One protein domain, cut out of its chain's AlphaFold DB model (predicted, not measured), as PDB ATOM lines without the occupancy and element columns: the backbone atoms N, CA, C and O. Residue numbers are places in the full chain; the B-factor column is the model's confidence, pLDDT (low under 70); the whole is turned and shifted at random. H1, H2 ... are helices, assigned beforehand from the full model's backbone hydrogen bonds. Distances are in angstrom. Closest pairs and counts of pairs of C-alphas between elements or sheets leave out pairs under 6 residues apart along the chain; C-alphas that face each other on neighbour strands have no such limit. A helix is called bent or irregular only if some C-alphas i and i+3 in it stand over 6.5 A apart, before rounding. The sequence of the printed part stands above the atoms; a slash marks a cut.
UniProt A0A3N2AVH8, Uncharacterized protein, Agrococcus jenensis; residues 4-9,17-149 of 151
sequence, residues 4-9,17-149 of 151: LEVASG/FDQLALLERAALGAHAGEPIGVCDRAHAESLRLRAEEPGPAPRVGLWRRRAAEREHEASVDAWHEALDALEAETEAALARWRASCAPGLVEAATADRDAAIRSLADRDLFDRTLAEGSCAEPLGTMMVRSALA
ATOM      1  N   LEU A   4     -26.308 -30.583 -56.677       97.94
ATOM      2  CA  LEU A   4     -24.946 -30.131 -56.952       97.94
ATOM      3  C   LEU A   4     -24.929 -28.830 -57.769       97.94
ATOM      4  O   LEU A   4     -24.140 -27.929 -57.482       97.94
ATOM      5  N   GLU A   5     -25.828 -28.694 -58.749       97.94
ATOM      6  CA  GLU A   5     -25.990 -27.445 -59.500       97.94
ATOM      7  C   GLU A   5     -26.415 -26.294 -58.577       97.94
ATOM      8  O   GLU A   5     -25.840 -25.206 -58.663       97.94
ATOM      9  N   VAL A   6     -27.351 -26.530 -57.651       97.69
ATOM     10  CA  VAL A   6     -27.762 -25.527 -56.651       97.69
ATOM     11  C   VAL A   6     -26.585 -25.118 -55.762       97.69
ATOM     12  O   VAL A   6     -26.278 -23.929 -55.677       97.69
ATOM     13  N   ALA A   7     -25.868 -26.079 -55.172       97.62
ATOM     14  CA  ALA A   7     -24.706 -25.809 -54.324       97.62
ATOM     15  C   ALA A   7     -23.602 -25.034 -55.063       97.62
ATOM     16  O   ALA A   7     -22.977 -24.133 -54.497       97.62
ATOM     17  N   SER A   8     -23.386 -25.319 -56.352       96.94
ATOM     18  CA  SER A   8     -22.408 -24.597 -57.179       96.94
ATOM     19  C   SER A   8     -22.719 -23.098 -57.303       96.94
ATOM     20  O   SER A   8     -21.804 -22.280 -57.413       96.94
ATOM     21  N   GLY A   9     -24.001 -22.729 -57.226       96.81
ATOM     22  CA  GLY A   9     -24.465 -21.345 -57.266       96.81
ATOM     23  C   GLY A   9     -24.340 -20.597 -55.936       96.81
ATOM     24  O   GLY A   9     -24.327 -19.364 -55.945       96.81
ATOM     25  N   PHE A  17     -31.000 -24.598 -41.817       91.25
ATOM     26  CA  PHE A  17     -31.512 -25.870 -42.339       91.25
ATOM     27  C   PHE A  17     -32.325 -25.715 -43.627       91.25
ATOM     28  O   PHE A  17     -32.388 -26.659 -44.411       91.25
ATOM     29  N   ASP A  18     -32.932 -24.554 -43.878       93.69
ATOM     30  CA  ASP A  18     -33.693 -24.284 -45.102       93.69
ATOM     31  C   ASP A  18     -32.796 -24.343 -46.349       93.69
ATOM     32  O   ASP A  18     -33.165 -24.953 -47.354       93.69
ATOM     33  N   GLN A  19     -31.573 -23.820 -46.257       94.94
ATOM     34  CA  GLN A  19     -30.559 -23.891 -47.304       94.94
ATOM     35  C   GLN A  19     -30.171 -25.343 -47.623       94.94
ATOM     36  O   GLN A  19     -30.041 -25.706 -48.792       94.94
ATOM     37  N   LEU A  20     -30.045 -26.202 -46.607       95.69
ATOM     38  CA  LEU A  20     -29.786 -27.633 -46.802       95.69
ATOM     39  C   LEU A  20     -31.025 -28.376 -47.326       95.69
ATOM     40  O   LEU A  20     -30.909 -29.248 -48.188       95.69
ATOM     41  N   ALA A  21     -32.225 -27.999 -46.881       96.62
ATOM     42  CA  ALA A  21     -33.482 -28.540 -47.387       96.62
ATOM     43  C   ALA A  21     -33.694 -28.212 -48.875       96.62
ATOM     44  O   ALA A  21     -34.261 -29.027 -49.606       96.62
ATOM     45  N   LEU A  22     -33.211 -27.058 -49.357       97.25
ATOM     46  CA  LEU A  22     -33.210 -26.727 -50.786       97.25
ATOM     47  C   LEU A  22     -32.403 -27.742 -51.606       97.25
ATOM     48  O   LEU A  22     -32.841 -28.112 -52.697       97.25
ATOM     49  N   LEU A  23     -31.275 -28.236 -51.083       98.06
ATOM     50  CA  LEU A  23     -30.479 -29.272 -51.745       98.06
ATOM     51  C   LEU A  23     -31.253 -30.590 -51.834       98.06
ATOM     52  O   LEU A  23     -31.295 -31.198 -52.898       98.06
ATOM     53  N   GLU A  24     -31.931 -31.010 -50.764       97.75
ATOM     54  CA  GLU A  24     -32.746 -32.235 -50.789       97.75
ATOM     55  C   GLU A  24     -33.913 -32.130 -51.779       97.75
ATOM     56  O   GLU A  24     -34.156 -33.049 -52.563       97.75
ATOM     57  N   ARG A  25     -34.597 -30.979 -51.815       97.88
ATOM     58  CA  ARG A  25     -35.663 -30.712 -52.794       97.88
ATOM     59  C   ARG A  25     -35.131 -30.761 -54.228       97.88
ATOM     60  O   ARG A  25     -35.784 -31.334 -55.099       97.88
ATOM     61  N   ALA A  26     -33.952 -30.189 -54.476       98.06
ATOM     62  CA  ALA A  26     -33.318 -30.201 -55.790       98.06
ATOM     63  C   ALA A  26     -32.884 -31.613 -56.216       98.06
ATOM     64  O   ALA A  26     -33.138 -31.999 -57.356       98.06
ATOM     65  N   ALA A  27     -32.319 -32.404 -55.299       98.00
ATOM     66  CA  ALA A  27     -31.949 -33.799 -55.547       98.00
ATOM     67  C   ALA A  27     -33.162 -34.672 -55.904       98.00
ATOM     68  O   ALA A  27     -33.090 -35.533 -56.780       98.00
ATOM     69  N   LEU A  28     -34.298 -34.438 -55.243       97.31
ATOM     70  CA  LEU A  28     -35.554 -35.144 -55.510       97.31
ATOM     71  C   LEU A  28     -36.234 -34.697 -56.810       97.31
ATOM     72  O   LEU A  28     -36.971 -35.473 -57.428       97.31
ATOM     73  N   GLY A  29     -36.021 -33.448 -57.226       96.50
ATOM     74  CA  GLY A  29     -36.589 -32.880 -58.443       96.50
ATOM     75  C   GLY A  29     -38.110 -33.053 -58.510       96.50
ATOM     76  O   GLY A  29     -38.845 -32.659 -57.606       96.50
ATOM     77  N   ALA A  30     -38.601 -33.680 -59.583       95.12
ATOM     78  CA  ALA A  30     -40.034 -33.910 -59.796       95.12
ATOM     79  C   ALA A  30     -40.692 -34.812 -58.732       95.12
ATOM     80  O   ALA A  30     -41.916 -34.836 -58.622       95.12
ATOM     81  N   HIS A  31     -39.901 -35.538 -57.940       95.38
ATOM     82  CA  HIS A  31     -40.382 -36.456 -56.909       95.38
ATOM     83  C   HIS A  31     -40.462 -35.819 -55.515       95.38
ATOM     84  O   HIS A  31     -40.856 -36.484 -54.560       95.38
ATOM     85  N   ALA A  32     -40.137 -34.529 -55.385       95.75
ATOM     86  CA  ALA A  32     -40.142 -33.827 -54.103       95.75
ATOM     87  C   ALA A  32     -41.550 -33.541 -53.546       95.75
ATOM     88  O   ALA A  32     -41.677 -33.182 -52.379       95.75
ATOM     89  N   GLY A  33     -42.608 -33.681 -54.354       96.62
ATOM     90  CA  GLY A  33     -43.957 -33.228 -53.994       96.62
ATOM     91  C   GLY A  33     -44.523 -33.860 -52.719       96.62
ATOM     92  O   GLY A  33     -45.057 -33.150 -51.871       96.62
ATOM     93  N   GLU A  34     -44.382 -35.177 -52.550       96.06
ATOM     94  CA  GLU A  34     -44.878 -35.861 -51.350       96.06
ATOM     95  C   GLU A  34     -44.048 -35.532 -50.092       96.06
ATOM     96  O   GLU A  34     -44.656 -35.132 -49.095       96.06
ATOM     97  N   PRO A  35     -42.699 -35.578 -50.117       97.06
ATOM     98  CA  PRO A  35     -41.876 -35.096 -49.007       97.06
ATOM     99  C   PRO A  35     -42.171 -33.652 -48.594       97.06
ATOM    100  O   PRO A  35     -42.276 -33.370 -47.402       97.06
ATOM    101  N   ILE A  36     -42.350 -32.747 -49.565       97.88
ATOM    102  CA  ILE A  36     -42.722 -31.351 -49.302       97.88
ATOM    103  C   ILE A  36     -44.081 -31.301 -48.601       97.88
ATOM    104  O   ILE A  36     -44.183 -30.695 -47.544       97.88
ATOM    105  N   GLY A  37     -45.096 -32.008 -49.105       97.94
ATOM    106  CA  GLY A  37     -46.419 -32.030 -48.476       97.94
ATOM    107  C   GLY A  37     -46.433 -32.625 -47.060       97.94
ATOM    108  O   GLY A  37     -47.239 -32.214 -46.225       97.94
ATOM    109  N   VAL A  38     -45.548 -33.581 -46.753       98.12
ATOM    110  CA  VAL A  38     -45.339 -34.069 -45.378       98.12
ATOM    111  C   VAL A  38     -44.775 -32.953 -44.496       98.12
ATOM    112  O   VAL A  38     -45.341 -32.685 -43.437       98.12
ATOM    113  N   CYS A  39     -43.724 -32.274 -44.956       97.88
ATOM    114  CA  CYS A  39     -43.062 -31.203 -44.212       97.88
ATOM    115  C   CYS A  39     -43.956 -29.964 -44.036       97.88
ATOM    116  O   CYS A  39     -43.978 -29.385 -42.958       97.88
ATOM    117  N   ASP A  40     -44.749 -29.594 -45.042       97.88
ATOM    118  CA  ASP A  40     -45.678 -28.461 -44.970       97.88
ATOM    119  C   ASP A  40     -46.772 -28.697 -43.918       97.88
ATOM    120  O   ASP A  40     -47.132 -27.788 -43.169       97.88
ATOM    121  N   ARG A  41     -47.285 -29.933 -43.816       97.88
ATOM    122  CA  ARG A  41     -48.229 -30.306 -42.750       97.88
ATOM    123  C   ARG A  41     -47.571 -30.254 -41.376       97.88
ATOM    124  O   ARG A  41     -48.183 -29.731 -40.453       97.88
ATOM    125  N   ALA A  42     -46.345 -30.761 -41.259       97.44
ATOM    126  CA  ALA A  42     -45.594 -30.716 -40.008       97.44
ATOM    127  C   ALA A  42     -45.313 -29.273 -39.568       97.44
ATOM    128  O   ALA A  42     -45.496 -28.941 -38.405       97.44
ATOM    129  N   HIS A  43     -44.963 -28.390 -40.506       97.31
ATOM    130  CA  HIS A  43     -44.780 -26.967 -40.240       97.31
ATOM    131  C   HIS A  43     -46.077 -26.290 -39.773       97.31
ATOM    132  O   HIS A  43     -46.087 -25.549 -38.796       97.31
ATOM    133  N   ALA A  44     -47.204 -26.556 -40.442       97.12
ATOM    134  CA  ALA A  44     -48.491 -26.004 -40.024       97.12
ATOM    135  C   ALA A  44     -48.887 -26.472 -38.611       97.12
ATOM    136  O   ALA A  44     -49.393 -25.682 -37.814       97.12
ATOM    137  N   GLU A  45     -48.629 -27.740 -38.297       97.69
ATOM    138  CA  GLU A  45     -48.921 -28.316 -36.988       97.69
ATOM    139  C   GLU A  45     -47.969 -27.804 -35.899       97.69
ATOM    140  O   GLU A  45     -48.420 -27.489 -34.799       97.69
ATOM    141  N   SER A  46     -46.682 -27.616 -36.203       96.62
ATOM    142  CA  SER A  46     -45.730 -27.031 -35.253       96.62
ATOM    143  C   SER A  46     -46.102 -25.588 -34.910       96.62
ATOM    144  O   SER A  46     -46.075 -25.202 -33.743       96.62
ATOM    145  N   LEU A  47     -46.559 -24.797 -35.889       95.81
ATOM    146  CA  LEU A  47     -47.103 -23.459 -35.644       95.81
ATOM    147  C   LEU A  47     -48.363 -23.487 -34.764       95.81
ATOM    148  O   LEU A  47     -48.531 -22.606 -33.918       95.81
ATOM    149  N   ARG A  48     -49.235 -24.490 -34.930       96.38
ATOM    150  CA  ARG A  48     -50.410 -24.684 -34.065       96.38
ATOM    151  C   ARG A  48     -49.991 -25.006 -32.631       96.38
ATOM    152  O   ARG A  48     -50.448 -24.332 -31.714       96.38
ATOM    153  N   LEU A  49     -49.091 -25.974 -32.443       95.25
ATOM    154  CA  LEU A  49     -48.577 -26.360 -31.124       95.25
ATOM    155  C   LEU A  49     -47.887 -25.189 -30.423       95.25
ATOM    156  O   LEU A  49     -48.063 -24.992 -29.227       95.25
ATOM    157  N   ARG A  50     -47.160 -24.347 -31.156       92.75
ATOM    158  CA  ARG A  50     -46.555 -23.123 -30.611       92.75
ATOM    159  C   ARG A  50     -47.559 -22.114 -30.096       92.75
ATOM    160  O   ARG A  50     -47.339 -21.506 -29.057       92.75
ATOM    161  N   ALA A  51     -48.663 -21.926 -30.811       94.25
ATOM    162  CA  ALA A  51     -49.732 -21.054 -30.335       94.25
ATOM    163  C   ALA A  51     -50.373 -21.578 -29.032       94.25
ATOM    164  O   ALA A  51     -51.026 -20.815 -28.321       94.25
ATOM    165  N   GLU A  52     -50.172 -22.861 -28.724       93.88
ATOM    166  CA  GLU A  52     -50.627 -23.552 -27.518       93.88
ATOM    167  C   GLU A  52     -49.530 -23.672 -26.445       93.88
ATOM    168  O   GLU A  52     -49.777 -24.294 -25.411       93.88
ATOM    169  N   GLU A  53     -48.349 -23.066 -26.651       93.94
ATOM    170  CA  GLU A  53     -47.259 -23.070 -25.671       93.94
ATOM    171  C   GLU A  53     -47.773 -22.573 -24.309       93.94
ATOM    172  O   GLU A  53     -48.327 -21.466 -24.212       93.94
ATOM    173  N   PRO A  54     -47.613 -23.371 -23.235       92.38
ATOM    174  CA  PRO A  54     -48.069 -22.966 -21.919       92.38
ATOM    175  C   PRO A  54     -47.378 -21.674 -21.479       92.38
ATOM    176  O   PRO A  54     -46.163 -21.610 -21.308       92.38
ATOM    177  N   GLY A  55     -48.181 -20.633 -21.248       89.25
ATOM    178  CA  GLY A  55     -47.697 -19.367 -20.704       89.25
ATOM    179  C   GLY A  55     -47.071 -19.524 -19.309       89.25
ATOM    180  O   GLY A  55     -47.152 -20.584 -18.693       89.25
ATOM    181  N   PRO A  56     -46.480 -18.455 -18.750       87.25
ATOM    182  CA  PRO A  56     -45.737 -18.534 -17.497       87.25
ATOM    183  C   PRO A  56     -46.584 -19.075 -16.339       87.25
ATOM    184  O   PRO A  56     -47.777 -18.772 -16.234       87.25
ATOM    185  N   ALA A  57     -45.927 -19.793 -15.422       83.94
ATOM    186  CA  ALA A  57     -46.560 -20.381 -14.247       83.94
ATOM    187  C   ALA A  57     -47.513 -19.394 -13.532       83.94
ATOM    188  O   ALA A  57     -47.135 -18.249 -13.232       83.94
ATOM    189  N   PRO A  58     -48.750 -19.813 -13.217       80.50
ATOM    190  CA  PRO A  58     -49.767 -18.918 -12.682       80.50
ATOM    191  C   PRO A  58     -49.406 -18.403 -11.280       80.50
ATOM    192  O   PRO A  58     -49.074 -19.154 -10.361       80.50
ATOM    193  N   ARG A  59     -49.540 -17.085 -11.077       82.81
ATOM    194  CA  ARG A  59     -49.332 -16.435  -9.772       82.81
ATOM    195  C   ARG A  59     -50.558 -16.617  -8.878       82.81
ATOM    196  O   ARG A  59     -51.431 -15.756  -8.819       82.81
ATOM    197  N   VAL A  60     -50.616 -17.739  -8.168       83.88
ATOM    198  CA  VAL A  60     -51.687 -18.042  -7.204       83.88
ATOM    199  C   VAL A  60     -51.239 -17.827  -5.753       83.88
ATOM    200  O   VAL A  60     -50.051 -17.842  -5.433       83.88
ATOM    201  N   GLY A  61     -52.199 -17.639  -4.840       79.12
ATOM    202  CA  GLY A  61     -51.920 -17.522  -3.405       79.12
ATOM    203  C   GLY A  61     -51.265 -18.780  -2.806       79.12
ATOM    204  O   GLY A  61     -51.430 -19.888  -3.320       79.12
ATOM    205  N   LEU A  62     -50.567 -18.612  -1.673       75.12
ATOM    206  CA  LEU A  62     -49.747 -19.636  -0.991       75.12
ATOM    207  C   LEU A  62     -50.406 -21.022  -0.871       75.12
ATOM    208  O   LEU A  62     -49.742 -22.037  -1.052       75.12
ATOM    209  N   TRP A  63     -51.714 -21.070  -0.612       79.50
ATOM    210  CA  TRP A  63     -52.457 -22.313  -0.383       79.50
ATOM    211  C   TRP A  63     -52.697 -23.159  -1.642       79.50
ATOM    212  O   TRP A  63     -52.933 -24.357  -1.523       79.50
ATOM    213  N   ARG A  64     -52.641 -22.564  -2.841       82.19
ATOM    214  CA  ARG A  64     -52.859 -23.267  -4.123       82.19
ATOM    215  C   ARG A  64     -51.603 -23.371  -4.983       82.19
ATOM    216  O   ARG A  64     -51.628 -24.048  -6.004       82.19
ATOM    217  N   ARG A  65     -50.507 -22.748  -4.544       84.62
ATOM    218  CA  ARG A  65     -49.257 -22.627  -5.300       84.62
ATOM    219  C   ARG A  65     -48.726 -23.964  -5.805       84.62
ATOM    220  O   ARG A  65     -48.563 -24.121  -7.002       84.62
ATOM    221  N   ARG A  66     -48.584 -24.958  -4.925       85.56
ATOM    222  CA  ARG A  66     -48.059 -26.282  -5.309       85.56
ATOM    223  C   ARG A  66     -48.944 -27.042  -6.296       85.56
ATOM    224  O   ARG A  66     -48.425 -27.818  -7.083       85.56
ATOM    225  N   ALA A  67     -50.266 -26.893  -6.209       87.62
ATOM    226  CA  ALA A  67     -51.173 -27.571  -7.133       87.62
ATOM    227  C   ALA A  67     -51.099 -26.930  -8.525       87.62
ATOM    228  O   ALA A  67     -50.966 -27.642  -9.509       87.62
ATOM    229  N   ALA A  68     -51.093 -25.594  -8.573       86.75
ATOM    230  CA  ALA A  68     -50.988 -24.838  -9.815       86.75
ATOM    231  C   ALA A  68     -49.607 -24.979 -10.486       86.75
ATOM    232  O   ALA A  68     -49.528 -25.017 -11.706       86.75
ATOM    233  N   GLU A  69     -48.527 -25.098  -9.703       88.19
ATOM    234  CA  GLU A  69     -47.181 -25.395 -10.217       88.19
ATOM    235  C   GLU A  69     -47.124 -26.781 -10.878       88.19
ATOM    236  O   GLU A  69     -46.627 -26.884 -11.990       88.19
ATOM    237  N   ARG A  70     -47.694 -27.823 -10.253       89.81
ATOM    238  CA  ARG A  70     -47.737 -29.174 -10.849       89.81
ATOM    239  C   ARG A  70     -48.601 -29.251 -12.101       89.81
ATOM    240  O   ARG A  70     -48.263 -29.970 -13.027       89.81
ATOM    241  N   GLU A  71     -49.741 -28.566 -12.103       91.56
ATOM    242  CA  GLU A  71     -50.615 -28.510 -13.279       91.56
ATOM    243  C   GLU A  71     -49.917 -27.799 -14.442       91.56
ATOM    244  O   GLU A  71     -49.993 -28.256 -15.579       91.56
ATOM    245  N   HIS A  72     -49.180 -26.724 -14.150       92.69
ATOM    246  CA  HIS A  72     -48.367 -26.037 -15.145       92.69
ATOM    247  C   HIS A  72     -47.220 -26.913 -15.669       92.69
ATOM    248  O   HIS A  72     -47.060 -27.003 -16.879       92.69
ATOM    249  N   GLU A  73     -46.475 -27.590 -14.789       93.06
ATOM    250  CA  GLU A  73     -45.412 -28.534 -15.170       93.06
ATOM    251  C   GLU A  73     -45.957 -29.639 -16.085       93.06
ATOM    252  O   GLU A  73     -45.465 -29.808 -17.193       93.06
ATOM    253  N   ALA A  74     -47.070 -30.277 -15.706       94.50
ATOM    254  CA  ALA A  74     -47.714 -31.294 -16.535       94.50
ATOM    255  C   ALA A  74     -48.180 -30.757 -17.902       94.50
ATOM    256  O   ALA A  74     -48.144 -31.479 -18.894       94.50
ATOM    257  N   SER A  75     -48.622 -29.496 -17.971       94.38
ATOM    258  CA  SER A  75     -48.992 -28.856 -19.237       94.38
ATOM    259  C   SER A  75     -47.782 -28.586 -20.130       94.38
ATOM    260  O   SER A  75     -47.905 -28.708 -21.345       94.38
ATOM    261  N   VAL A  76     -46.646 -28.190 -19.548       95.50
ATOM    262  CA  VAL A  76     -45.382 -27.973 -20.272       95.50
ATOM    263  C   VAL A  76     -44.833 -29.300 -20.782       95.50
ATOM    264  O   VAL A  76     -44.466 -29.390 -21.949       95.50
ATOM    265  N   ASP A  77     -44.848 -30.340 -19.950       96.88
ATOM    266  CA  ASP A  77     -44.412 -31.683 -20.337       96.88
ATOM    267  C   ASP A  77     -45.269 -32.230 -21.484       96.88
ATOM    268  O   ASP A  77     -44.729 -32.646 -22.503       96.88
ATOM    269  N   ALA A  78     -46.599 -32.134 -21.383       96.94
ATOM    270  CA  ALA A  78     -47.502 -32.571 -22.449       96.94
ATOM    271  C   ALA A  78     -47.293 -31.803 -23.768       96.94
ATOM    272  O   ALA A  78     -47.472 -32.361 -24.849       96.94
ATOM    273  N   TRP A  79     -46.921 -30.521 -23.693       96.69
ATOM    274  CA  TRP A  79     -46.600 -29.718 -24.872       96.69
ATOM    275  C   TRP A  79     -45.288 -30.161 -25.531       96.69
ATOM    276  O   TRP A  79     -45.257 -30.336 -26.749       96.69
ATOM    277  N   HIS A  80     -44.234 -30.415 -24.747       96.00
ATOM    278  CA  HIS A  80     -42.989 -30.986 -25.270       96.00
ATOM    279  C   HIS A  80     -43.210 -32.382 -25.866       96.00
ATOM    280  O   HIS A  80     -42.773 -32.635 -26.983       96.00
ATOM    281  N   GLU A  81     -43.959 -33.255 -25.185       97.62
ATOM    282  CA  GLU A  81     -44.309 -34.584 -25.702       97.62
ATOM    283  C   GLU A  81     -45.046 -34.496 -27.048       97.62
ATOM    284  O   GLU A  81     -44.808 -35.311 -27.939       97.62
ATOM    285  N   ALA A  82     -45.921 -33.501 -27.226       97.31
ATOM    286  CA  ALA A  82     -46.610 -33.276 -28.493       97.31
ATOM    287  C   ALA A  82     -45.661 -32.810 -29.614       97.31
ATOM    288  O   ALA A  82     -45.834 -33.229 -30.760       97.31
ATOM    289  N   LEU A  83     -44.663 -31.974 -29.305       95.00
ATOM    290  CA  LEU A  83     -43.633 -31.563 -30.267       95.00
ATOM    291  C   LEU A  83     -42.737 -32.742 -30.672       95.00
ATOM    292  O   LEU A  83     -42.535 -32.964 -31.867       95.00
ATOM    293  N   ASP A  84     -42.278 -33.536 -29.704       96.19
ATOM    294  CA  ASP A  84     -41.468 -34.734 -29.956       96.19
ATOM    295  C   ASP A  84     -42.250 -35.764 -30.790       96.19
ATOM    296  O   ASP A  84     -41.722 -36.367 -31.729       96.19
ATOM    297  N   ALA A  85     -43.540 -35.948 -30.484       97.69
ATOM    298  CA  ALA A  85     -44.418 -36.824 -31.254       97.69
ATOM    299  C   ALA A  85     -44.579 -36.333 -32.699       97.69
ATOM    300  O   ALA A  85     -44.515 -37.144 -33.625       97.69
ATOM    301  N   LEU A  86     -44.734 -35.022 -32.910       97.75
ATOM    302  CA  LEU A  86     -44.820 -34.433 -34.245       97.75
ATOM    303  C   LEU A  86     -43.548 -34.692 -35.065       97.75
ATOM    304  O   LEU A  86     -43.647 -35.079 -36.235       97.75
ATOM    305  N   GLU A  87     -42.364 -34.506 -34.476       96.19
ATOM    306  CA  GLU A  87     -41.091 -34.809 -35.139       96.19
ATOM    307  C   GLU A  87     -41.016 -36.293 -35.517       96.19
ATOM    308  O   GLU A  87     -40.860 -36.625 -36.697       96.19
ATOM    309  N   ALA A  88     -41.252 -37.193 -34.557       96.56
ATOM    310  CA  ALA A  88     -41.200 -38.636 -34.775       96.56
ATOM    311  C   ALA A  88     -42.207 -39.119 -35.839       96.56
ATOM    312  O   ALA A  88     -41.882 -39.953 -36.692       96.56
ATOM    313  N   GLU A  89     -43.435 -38.596 -35.831       98.06
ATOM    314  CA  GLU A  89     -44.455 -38.917 -36.832       98.06
ATOM    315  C   GLU A  89     -44.056 -38.442 -38.232       98.06
ATOM    316  O   GLU A  89     -44.268 -39.163 -39.220       98.06
ATOM    317  N   THR A  90     -43.448 -37.258 -38.320       98.06
ATOM    318  CA  THR A  90     -42.970 -36.665 -39.573       98.06
ATOM    319  C   THR A  90     -41.810 -37.477 -40.150       98.06
ATOM    320  O   THR A  90     -41.838 -37.853 -41.329       98.06
ATOM    321  N   GLU A  91     -40.828 -37.840 -39.324       97.12
ATOM    322  CA  GLU A  91     -39.720 -38.708 -39.725       97.12
ATOM    323  C   GLU A  91     -40.212 -40.085 -40.182       97.12
ATOM    324  O   GLU A  91     -39.786 -40.593 -41.227       97.12
ATOM    325  N   ALA A  92     -41.162 -40.675 -39.451       97.94
ATOM    326  CA  ALA A  92     -41.765 -41.952 -39.811       97.94
ATOM    327  C   ALA A  92     -42.546 -41.866 -41.132       97.94
ATOM    328  O   ALA A  92     -42.533 -42.814 -41.923       97.94
ATOM    329  N   ALA A  93     -43.222 -40.745 -41.403       98.19
ATOM    330  CA  ALA A  93     -43.901 -40.513 -42.673       98.19
ATOM    331  C   ALA A  93     -42.914 -40.459 -43.844       98.19
ATOM    332  O   ALA A  93     -43.122 -41.155 -44.840       98.19
ATOM    333  N   LEU A  94     -41.803 -39.729 -43.704       97.88
ATOM    334  CA  LEU A  94     -40.760 -39.720 -44.729       97.88
ATOM    335  C   LEU A  94     -40.073 -41.080 -44.878       97.88
ATOM    336  O   LEU A  94     -39.745 -41.477 -45.994       97.88
ATOM    337  N   ALA A  95     -39.891 -41.832 -43.791       97.38
ATOM    338  CA  ALA A  95     -39.350 -43.187 -43.857       97.38
ATOM    339  C   ALA A  95     -40.253 -44.126 -44.670       97.38
ATOM    340  O   ALA A  95     -39.758 -44.861 -45.526       97.38
ATOM    341  N   ARG A  96     -41.577 -44.065 -44.461       97.88
ATOM    342  CA  ARG A  96     -42.552 -44.823 -45.264       97.88
ATOM    343  C   ARG A  96     -42.526 -44.407 -46.731       97.88
ATOM    344  O   ARG A  96     -42.524 -45.275 -47.600       97.88
ATOM    345  N   TRP A  97     -42.459 -43.104 -47.003       96.94
ATOM    346  CA  TRP A  97     -42.343 -42.596 -48.367       96.94
ATOM    347  C   TRP A  97     -41.075 -43.128 -49.058       96.94
ATOM    348  O   TRP A  97     -41.176 -43.729 -50.131       96.94
ATOM    349  N   ARG A  98     -39.902 -43.021 -48.414       96.69
ATOM    350  CA  ARG A  98     -38.635 -43.578 -48.923       96.69
ATOM    351  C   ARG A  98     -38.747 -45.072 -49.220       96.69
ATOM    352  O   ARG A  98     -38.329 -45.506 -50.286       96.69
ATOM    353  N   ALA A  99     -39.344 -45.844 -48.310       96.50
ATOM    354  CA  ALA A  99     -39.530 -47.285 -48.481       96.50
ATOM    355  C   ALA A  99     -40.480 -47.647 -49.637       96.50
ATOM    356  O   ALA A  99     -40.388 -48.743 -50.184       96.50
ATOM    357  N   SER A 100     -41.391 -46.742 -50.011       96.31
ATOM    358  CA  SER A 100     -42.310 -46.931 -51.141       96.31
ATOM    359  C   SER A 100     -41.704 -46.551 -52.499       96.31
ATOM    360  O   SER A 100     -42.220 -46.954 -53.542       96.31
ATOM    361  N   CYS A 101     -40.614 -45.781 -52.499       95.62
ATOM    362  CA  CYS A 101     -39.931 -45.355 -53.713       95.62
ATOM    363  C   CYS A 101     -39.127 -46.492 -54.353       95.62
ATOM    364  O   CYS A 101     -38.669 -47.424 -53.693       95.62
ATOM    365  N   ALA A 102     -38.884 -46.376 -55.662       93.31
ATOM    366  CA  ALA A 102     -37.905 -47.229 -56.325       93.31
ATOM    367  C   ALA A 102     -36.516 -47.008 -55.683       93.31
ATOM    368  O   ALA A 102     -36.097 -45.850 -55.588       93.31
ATOM    369  N   PRO A 103     -35.772 -48.065 -55.299       86.69
ATOM    370  CA  PRO A 103     -34.487 -47.914 -54.607       86.69
ATOM    371  C   PRO A 103     -33.499 -46.990 -55.331       86.69
ATOM    372  O   PRO A 103     -32.937 -46.085 -54.720       86.69
ATOM    373  N   GLY A 104     -33.395 -47.116 -56.660       95.88
ATOM    374  CA  GLY A 104     -32.490 -46.289 -57.466       95.88
ATOM    375  C   GLY A 104     -32.815 -44.790 -57.464       95.88
ATOM    376  O   GLY A 104     -31.924 -43.983 -57.705       95.88
ATOM    377  N   LEU A 105     -34.058 -44.396 -57.166       95.62
ATOM    378  CA  LEU A 105     -34.425 -42.984 -57.019       95.62
ATOM    379  C   LEU A 105     -33.852 -42.409 -55.726       95.62
ATOM    380  O   LEU A 105     -33.220 -41.354 -55.753       95.62
ATOM    381  N   VAL A 106     -34.063 -43.102 -54.603       96.81
ATOM    382  CA  VAL A 106     -33.584 -42.643 -53.292       96.81
ATOM    383  C   VAL A 106     -32.059 -42.646 -53.267       96.81
ATOM    384  O   VAL A 106     -31.464 -41.680 -52.798       96.81
ATOM    385  N   GLU A 107     -31.424 -43.678 -53.826       97.50
ATOM    386  CA  GLU A 107     -29.965 -43.770 -53.941       97.50
ATOM    387  C   GLU A 107     -29.383 -42.628 -54.786       97.50
ATOM    388  O   GLU A 107     -28.444 -41.963 -54.348       97.50
ATOM    389  N   ALA A 108     -29.961 -42.349 -55.960       97.88
ATOM    390  CA  ALA A 108     -29.485 -41.277 -56.833       97.88
ATOM    391  C   ALA A 108     -29.646 -39.892 -56.191       97.88
ATOM    392  O   ALA A 108     -28.710 -39.094 -56.214       97.88
ATOM    393  N   ALA A 109     -30.801 -39.617 -55.579       97.94
ATOM    394  CA  ALA A 109     -31.040 -38.347 -54.900       97.94
ATOM    395  C   ALA A 109     -30.150 -38.182 -53.654       97.94
ATOM    396  O   ALA A 109     -29.613 -37.102 -53.417       97.94
ATOM    397  N   THR A 110     -29.921 -39.255 -52.891       98.19
ATOM    398  CA  THR A 110     -28.971 -39.245 -51.764       98.19
ATOM    399  C   THR A 110     -27.557 -38.929 -52.251       98.19
ATOM    400  O   THR A 110     -26.903 -38.050 -51.698       98.19
ATOM    401  N   ALA A 111     -27.101 -39.572 -53.330       98.31
ATOM    402  CA  ALA A 111     -25.774 -39.330 -53.890       98.31
ATOM    403  C   ALA A 111     -25.596 -37.888 -54.397       98.31
ATOM    404  O   ALA A 111     -24.551 -37.281 -54.156       98.31
ATOM    405  N   ASP A 112     -26.605 -37.329 -55.072       98.69
ATOM    406  CA  ASP A 112     -26.580 -35.947 -55.569       98.69
ATOM    407  C   ASP A 112     -26.582 -34.923 -54.421       98.69
ATOM    408  O   ASP A 112     -25.761 -34.003 -54.412       98.69
ATOM    409  N   ARG A 113     -27.427 -35.122 -53.399       98.31
ATOM    410  CA  ARG A 113     -27.422 -34.313 -52.170       98.31
ATOM    411  C   ARG A 113     -26.061 -34.365 -51.475       98.31
ATOM    412  O   ARG A 113     -25.512 -33.323 -51.126       98.31
ATOM    413  N   ASP A 114     -25.502 -35.554 -51.279       98.56
ATOM    414  CA  ASP A 114     -24.219 -35.717 -50.597       98.56
ATOM    415  C   ASP A 114     -23.072 -35.071 -51.381       98.56
ATOM    416  O   ASP A 114     -22.172 -34.471 -50.796       98.56
ATOM    417  N   ALA A 115     -23.092 -35.170 -52.714       98.56
ATOM    418  CA  ALA A 115     -22.132 -34.477 -53.567       98.56
ATOM    419  C   ALA A 115     -22.242 -32.952 -53.408       98.56
ATOM    420  O   ALA A 115     -21.220 -32.270 -53.317       98.56
ATOM    421  N   ALA A 116     -23.463 -32.421 -53.318       98.56
ATOM    422  CA  ALA A 116     -23.712 -31.006 -53.069       98.56
ATOM    423  C   ALA A 116     -23.171 -30.554 -51.699       98.56
ATOM    424  O   ALA A 116     -22.436 -29.570 -51.628       98.56
ATOM    425  N   ILE A 117     -23.459 -31.304 -50.629       98.12
ATOM    426  CA  ILE A 117     -22.986 -31.013 -49.264       98.12
ATOM    427  C   ILE A 117     -21.454 -31.051 -49.191       98.12
ATOM    428  O   ILE A 117     -20.840 -30.118 -48.670       98.12
ATOM    429  N   ARG A 118     -20.813 -32.080 -49.763       98.31
ATOM    430  CA  ARG A 118     -19.343 -32.157 -49.827       98.31
ATOM    431  C   ARG A 118     -18.754 -31.000 -50.629       98.31
ATOM    432  O   ARG A 118     -17.774 -30.412 -50.195       98.31
ATOM    433  N   SER A 119     -19.386 -30.611 -51.739       98.19
ATOM    434  CA  SER A 119     -18.942 -29.458 -52.527       98.19
ATOM    435  C   SER A 119     -18.982 -28.150 -51.731       98.19
ATOM    436  O   SER A 119     -18.074 -27.332 -51.876       98.19
ATOM    437  N   LEU A 120     -19.996 -27.942 -50.885       98.31
ATOM    438  CA  LEU A 120     -20.052 -26.781 -49.993       98.31
ATOM    439  C   LEU A 120     -18.933 -26.820 -48.946       98.31
ATOM    440  O   LEU A 120     -18.281 -25.801 -48.726       98.31
ATOM    441  N   ALA A 121     -18.666 -27.989 -48.362       97.75
ATOM    442  CA  ALA A 121     -17.594 -28.167 -47.383       97.75
ATOM    443  C   ALA A 121     -16.188 -27.996 -47.983       97.75
ATOM    444  O   ALA A 121     -15.325 -27.373 -47.371       97.75
ATOM    445  N   ASP A 122     -15.953 -28.489 -49.200       97.94
ATOM    446  CA  ASP A 122     -14.682 -28.325 -49.923       97.94
ATOM    447  C   ASP A 122     -14.389 -26.859 -50.279       97.94
ATOM    448  O   ASP A 122     -13.245 -26.488 -50.539       97.94
ATOM    449  N   ARG A 123     -15.432 -26.025 -50.308       97.69
ATOM    450  CA  ARG A 123     -15.365 -24.587 -50.589       97.69
ATOM    451  C   ARG A 123     -15.426 -23.732 -49.321       97.69
ATOM    452  O   ARG A 123     -15.588 -22.521 -49.442       97.69
ATOM    453  N   ASP A 124     -15.341 -24.352 -48.144       97.62
ATOM    454  CA  ASP A 124     -15.459 -23.711 -46.829       97.62
ATOM    455  C   ASP A 124     -16.766 -22.903 -46.650       97.62
ATOM    456  O   ASP A 124     -16.826 -21.951 -45.875       97.62
ATOM    457  N   LEU A 125     -17.832 -23.279 -47.370       97.69
ATOM    458  CA  LEU A 125     -19.170 -22.689 -47.231       97.69
ATOM    459  C   LEU A 125     -20.046 -23.455 -46.239       97.69
ATOM    460  O   LEU A 125     -21.119 -22.985 -45.881       97.69
ATOM    461  N   PHE A 126     -19.620 -24.637 -45.807       97.56
ATOM    462  CA  PHE A 126     -20.291 -25.413 -44.775       97.56
ATOM    463  C   PHE A 126     -19.244 -26.137 -43.932       97.56
ATOM    464  O   PHE A 126     -18.223 -26.577 -44.462       97.56
ATOM    465  N   ASP A 127     -19.466 -26.241 -42.623       97.12
ATOM    466  CA  ASP A 127     -18.508 -26.912 -41.745       97.12
ATOM    467  C   ASP A 127     -18.328 -28.380 -42.158       97.12
ATOM    468  O   ASP A 127     -19.297 -29.104 -42.387       97.12
ATOM    469  N   ARG A 128     -17.074 -28.838 -42.241       95.94
ATOM    470  CA  ARG A 128     -16.752 -30.188 -42.720       95.94
ATOM    471  C   ARG A 128     -17.286 -31.285 -41.797       95.94
ATOM    472  O   ARG A 128     -17.722 -32.323 -42.286       95.94
ATOM    473  N   THR A 129     -17.290 -31.057 -40.487       95.25
ATOM    474  CA  THR A 129     -17.792 -32.033 -39.508       95.25
ATOM    475  C   THR A 129     -19.311 -32.138 -39.607       95.25
ATOM    476  O   THR A 129     -19.864 -33.237 -39.640       95.25
ATOM    477  N   LEU A 130     -19.995 -30.996 -39.726       95.12
ATOM    478  CA  LEU A 130     -21.440 -30.956 -39.961       95.12
ATOM    479  C   LEU A 130     -21.820 -31.549 -41.322       95.12
ATOM    480  O   LEU A 130     -22.856 -32.206 -41.429       95.12
ATOM    481  N   ALA A 131     -20.985 -31.376 -42.348       96.19
ATOM    482  CA  ALA A 131     -21.167 -31.981 -43.663       96.19
ATOM    483  C   ALA A 131     -21.150 -33.512 -43.602       96.19
ATOM    484  O   ALA A 131     -22.056 -34.153 -44.138       96.19
ATOM    485  N   GLU A 132     -20.163 -34.096 -42.919       95.31
ATOM    486  CA  GLU A 132     -20.073 -35.545 -42.709       95.31
ATOM    487  C   GLU A 132     -21.300 -36.085 -41.970       95.31
ATOM    488  O   GLU A 132     -21.914 -37.050 -42.432       95.31
ATOM    489  N   GLY A 133     -21.703 -35.420 -40.881       95.62
ATOM    490  CA  GLY A 133     -22.923 -35.760 -40.150       95.62
ATOM    491  C   GLY A 133     -24.165 -35.693 -41.039       95.62
ATOM    492  O   GLY A 133     -24.941 -36.639 -41.084       95.62
ATOM    493  N   SER A 134     -24.308 -34.626 -41.827       95.06
ATOM    494  CA  SER A 134     -25.459 -34.431 -42.719       95.06
ATOM    495  C   SER A 134     -25.520 -35.459 -43.853       95.06
ATOM    496  O   SER A 134     -26.608 -35.874 -44.238       95.06
ATOM    497  N   CYS A 135     -24.375 -35.911 -44.377       96.25
ATOM    498  CA  CYS A 135     -24.336 -36.969 -45.396       96.25
ATOM    499  C   CYS A 135     -24.734 -38.340 -44.830       96.25
ATOM    500  O   CYS A 135     -25.220 -39.193 -45.570       96.25
ATOM    501  N   ALA A 136     -24.530 -38.571 -43.530       95.81
ATOM    502  CA  ALA A 136     -24.947 -39.805 -42.869       95.81
ATOM    503  C   ALA A 136     -26.468 -39.870 -42.630       95.81
ATOM    504  O   ALA A 136     -27.001 -40.952 -42.374       95.81
ATOM    505  N   GLU A 137     -27.169 -38.738 -42.729       96.38
ATOM    506  CA  GLU A 137     -28.608 -38.659 -42.492       96.38
ATOM    507  C   GLU A 137     -29.427 -39.188 -43.683       96.38
ATOM    508  O   GLU A 137     -29.065 -38.977 -44.853       96.38
ATOM    509  N   PRO A 138     -30.593 -39.809 -43.425       96.69
ATOM    510  CA  PRO A 138     -31.541 -40.166 -44.472       96.69
ATOM    511  C   PRO A 138     -31.975 -38.964 -45.322       96.69
ATOM    512  O   PRO A 138     -32.082 -37.834 -44.851       96.69
ATOM    513  N   LEU A 139     -32.288 -39.217 -46.592       96.25
ATOM    514  CA  LEU A 139     -32.844 -38.196 -47.481       96.25
ATOM    515  C   LEU A 139     -34.180 -37.658 -46.950       96.25
ATOM    516  O   LEU A 139     -35.110 -38.432 -46.715       96.25
ATOM    517  N   GLY A 140     -34.285 -36.342 -46.804       95.19
ATOM    518  CA  GLY A 140     -35.459 -35.641 -46.284       95.19
ATOM    519  C   GLY A 140     -35.305 -35.172 -44.835       95.19
ATOM    520  O   GLY A 140     -36.158 -34.425 -44.362       95.19
ATOM    521  N   THR A 141     -34.244 -35.566 -44.122       96.25
ATOM    522  CA  THR A 141     -34.012 -35.119 -42.738       96.25
ATOM    523  C   THR A 141     -33.809 -33.604 -42.655       96.25
ATOM    524  O   THR A 141     -34.324 -32.972 -41.734       96.25
ATOM    525  N   MET A 142     -33.124 -32.979 -43.621       96.50
ATOM    526  CA  MET A 142     -32.950 -31.518 -43.616       96.50
ATOM    527  C   MET A 142     -34.270 -30.806 -43.893       96.50
ATOM    528  O   MET A 142     -34.529 -29.754 -43.316       96.50
ATOM    529  N   MET A 143     -35.141 -31.393 -44.718       97.12
ATOM    530  CA  MET A 143     -36.496 -30.877 -44.917       97.12
ATOM    531  C   MET A 143     -37.334 -30.912 -43.631       97.12
ATOM    532  O   MET A 143     -38.016 -29.928 -43.354       97.12
ATOM    533  N   VAL A 144     -37.253 -31.983 -42.829       96.81
ATOM    534  CA  VAL A 144     -37.929 -32.053 -41.515       96.81
ATOM    535  C   VAL A 144     -37.374 -30.996 -40.574       96.81
ATOM    536  O   VAL A 144     -38.136 -30.184 -40.054       96.81
ATOM    537  N   ARG A 145     -36.045 -30.949 -40.417       95.38
ATOM    538  CA  ARG A 145     -35.386 -29.956 -39.560       95.38
ATOM    539  C   ARG A 145     -35.724 -28.539 -39.990       95.38
ATOM    540  O   ARG A 145     -35.992 -27.719 -39.138       95.38
ATOM    541  N   SER A 146     -35.788 -28.252 -41.288       95.31
ATOM    542  CA  SER A 146     -36.212 -26.942 -41.797       95.31
ATOM    543  C   SER A 146     -37.683 -26.633 -41.499       95.31
ATOM    544  O   SER A 146     -38.003 -25.486 -41.210       95.31
ATOM    545  N   ALA A 147     -38.576 -27.622 -41.564       94.88
ATOM    546  CA  ALA A 147     -40.005 -27.438 -41.301       94.88
ATOM    547  C   ALA A 147     -40.314 -27.187 -39.817       94.88
ATOM    548  O   ALA A 147     -41.251 -26.455 -39.487       94.88
ATOM    549  N   LEU A 148     -39.526 -27.808 -38.940       94.00
ATOM    550  CA  LEU A 148     -39.641 -27.708 -37.486       94.00
ATOM    551  C   LEU A 148     -38.647 -26.709 -36.885       94.00
ATOM    552  O   LEU A 148     -38.723 -26.412 -35.697       94.00
ATOM    553  N   ALA A 149     -37.726 -26.174 -37.691       89.38
ATOM    554  CA  ALA A 149     -36.825 -25.122 -37.265       89.38
ATOM    555  C   ALA A 149     -37.640 -23.892 -36.902       89.38
ATOM    556  O   ALA A 149     -38.640 -23.518 -37.527       89.38
TER     557      ALA A 149
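What this domain is: This is residues 4 to 9 and 17 to 149 of the 151 residues of an uncharacterized protein of Agrococcus jenensis (UniProt A0A3N2AVH8). The domain has the outline of an L: one limb is a long helical hairpin of H3 and H4, and the other is H5 with H1, H2 and H6 packed along it. H7 fills the inner corner, touching H2, H3 and H4, while H4 and the link of residues 52 to 64 carry the hairpin limb far beyond H3. The 139 printed residues include seven named helices, H1 to H7 in chain order, and no named strand; the class is all helix. The whole is loose, with a radius of gyration of the C-alphas of 19.7 A, and elongated, spanning 64 by 35 by 21 A.

How they stand to each other: H4, residues 65 to 100, forms a hairpin with H3, residues 33 to 51: they touch at a shallow tilt of 4 degrees, opposite ways, with the closest C-alphas, Pro 35 and Leu 94, 6.4 A apart. H7, residues 141 to 148, touches H3, closest at the C-alphas of His 43 and Ala 147, 4.9 A. H4 touches H7 with residues 87 to 91 alone, closest at the C-alphas of Thr 90 and Val 144, 7.1 A. H2, residues 17 to 31, touches H7, closest at the C-alphas of Ala 21 and Met 143, 4.5 A, at a steep tilt of 61 degrees. H2 is irregular: C-alphas 27 and 30 are 9.1 A apart. H5, residues 103 to 122, touches H2 with residues 108 to 117 alone, closest at the C-alphas of Ala 27 and Ala 109, 4.7 A. H1, residues 4 to 9, touches H5, closest at the C-alphas of Leu 4 and Ala 116, 4.2 A. H6, residues 128 to 136, forms a hairpin with H5, at a shallow tilt of 2 degrees, their closest C-alphas, Ala 121 and Arg 128, 5.2 A apart. H5 and H7 are apart. Every O i to N i+4 pair is within hydrogen-bond range in H1, H3, H4, H5, H6 and H7; in H2, 8 of 11 are.

Where its parts are: H4 measures 52.3 A from C-alpha 65 at (-49.257, -22.627, -5.300) to C-alpha 100 at (-42.310, -46.931, -51.141). H5 measures 28.2 A, H3 27.2 A and H2 20.1 A. H1 begins at C-alpha 4, (-24.946, -30.131, -56.952); the short H6 and H7 follow H5, and H7 ends at C-alpha 148, (-39.641, -27.708, -37.486).

The domain as a whole: The two C-alphas farthest apart, those of Trp 63 and Gly 104, are 65.1 A apart. Residues 10 to 16 are not printed; C-alphas 9 and 17 stand 17.1 A apart across this cut. The link from H3 to H4 is long, with 13 residues. Mean pLDDT of the printed part is 95.0, and no printed residue is under 70.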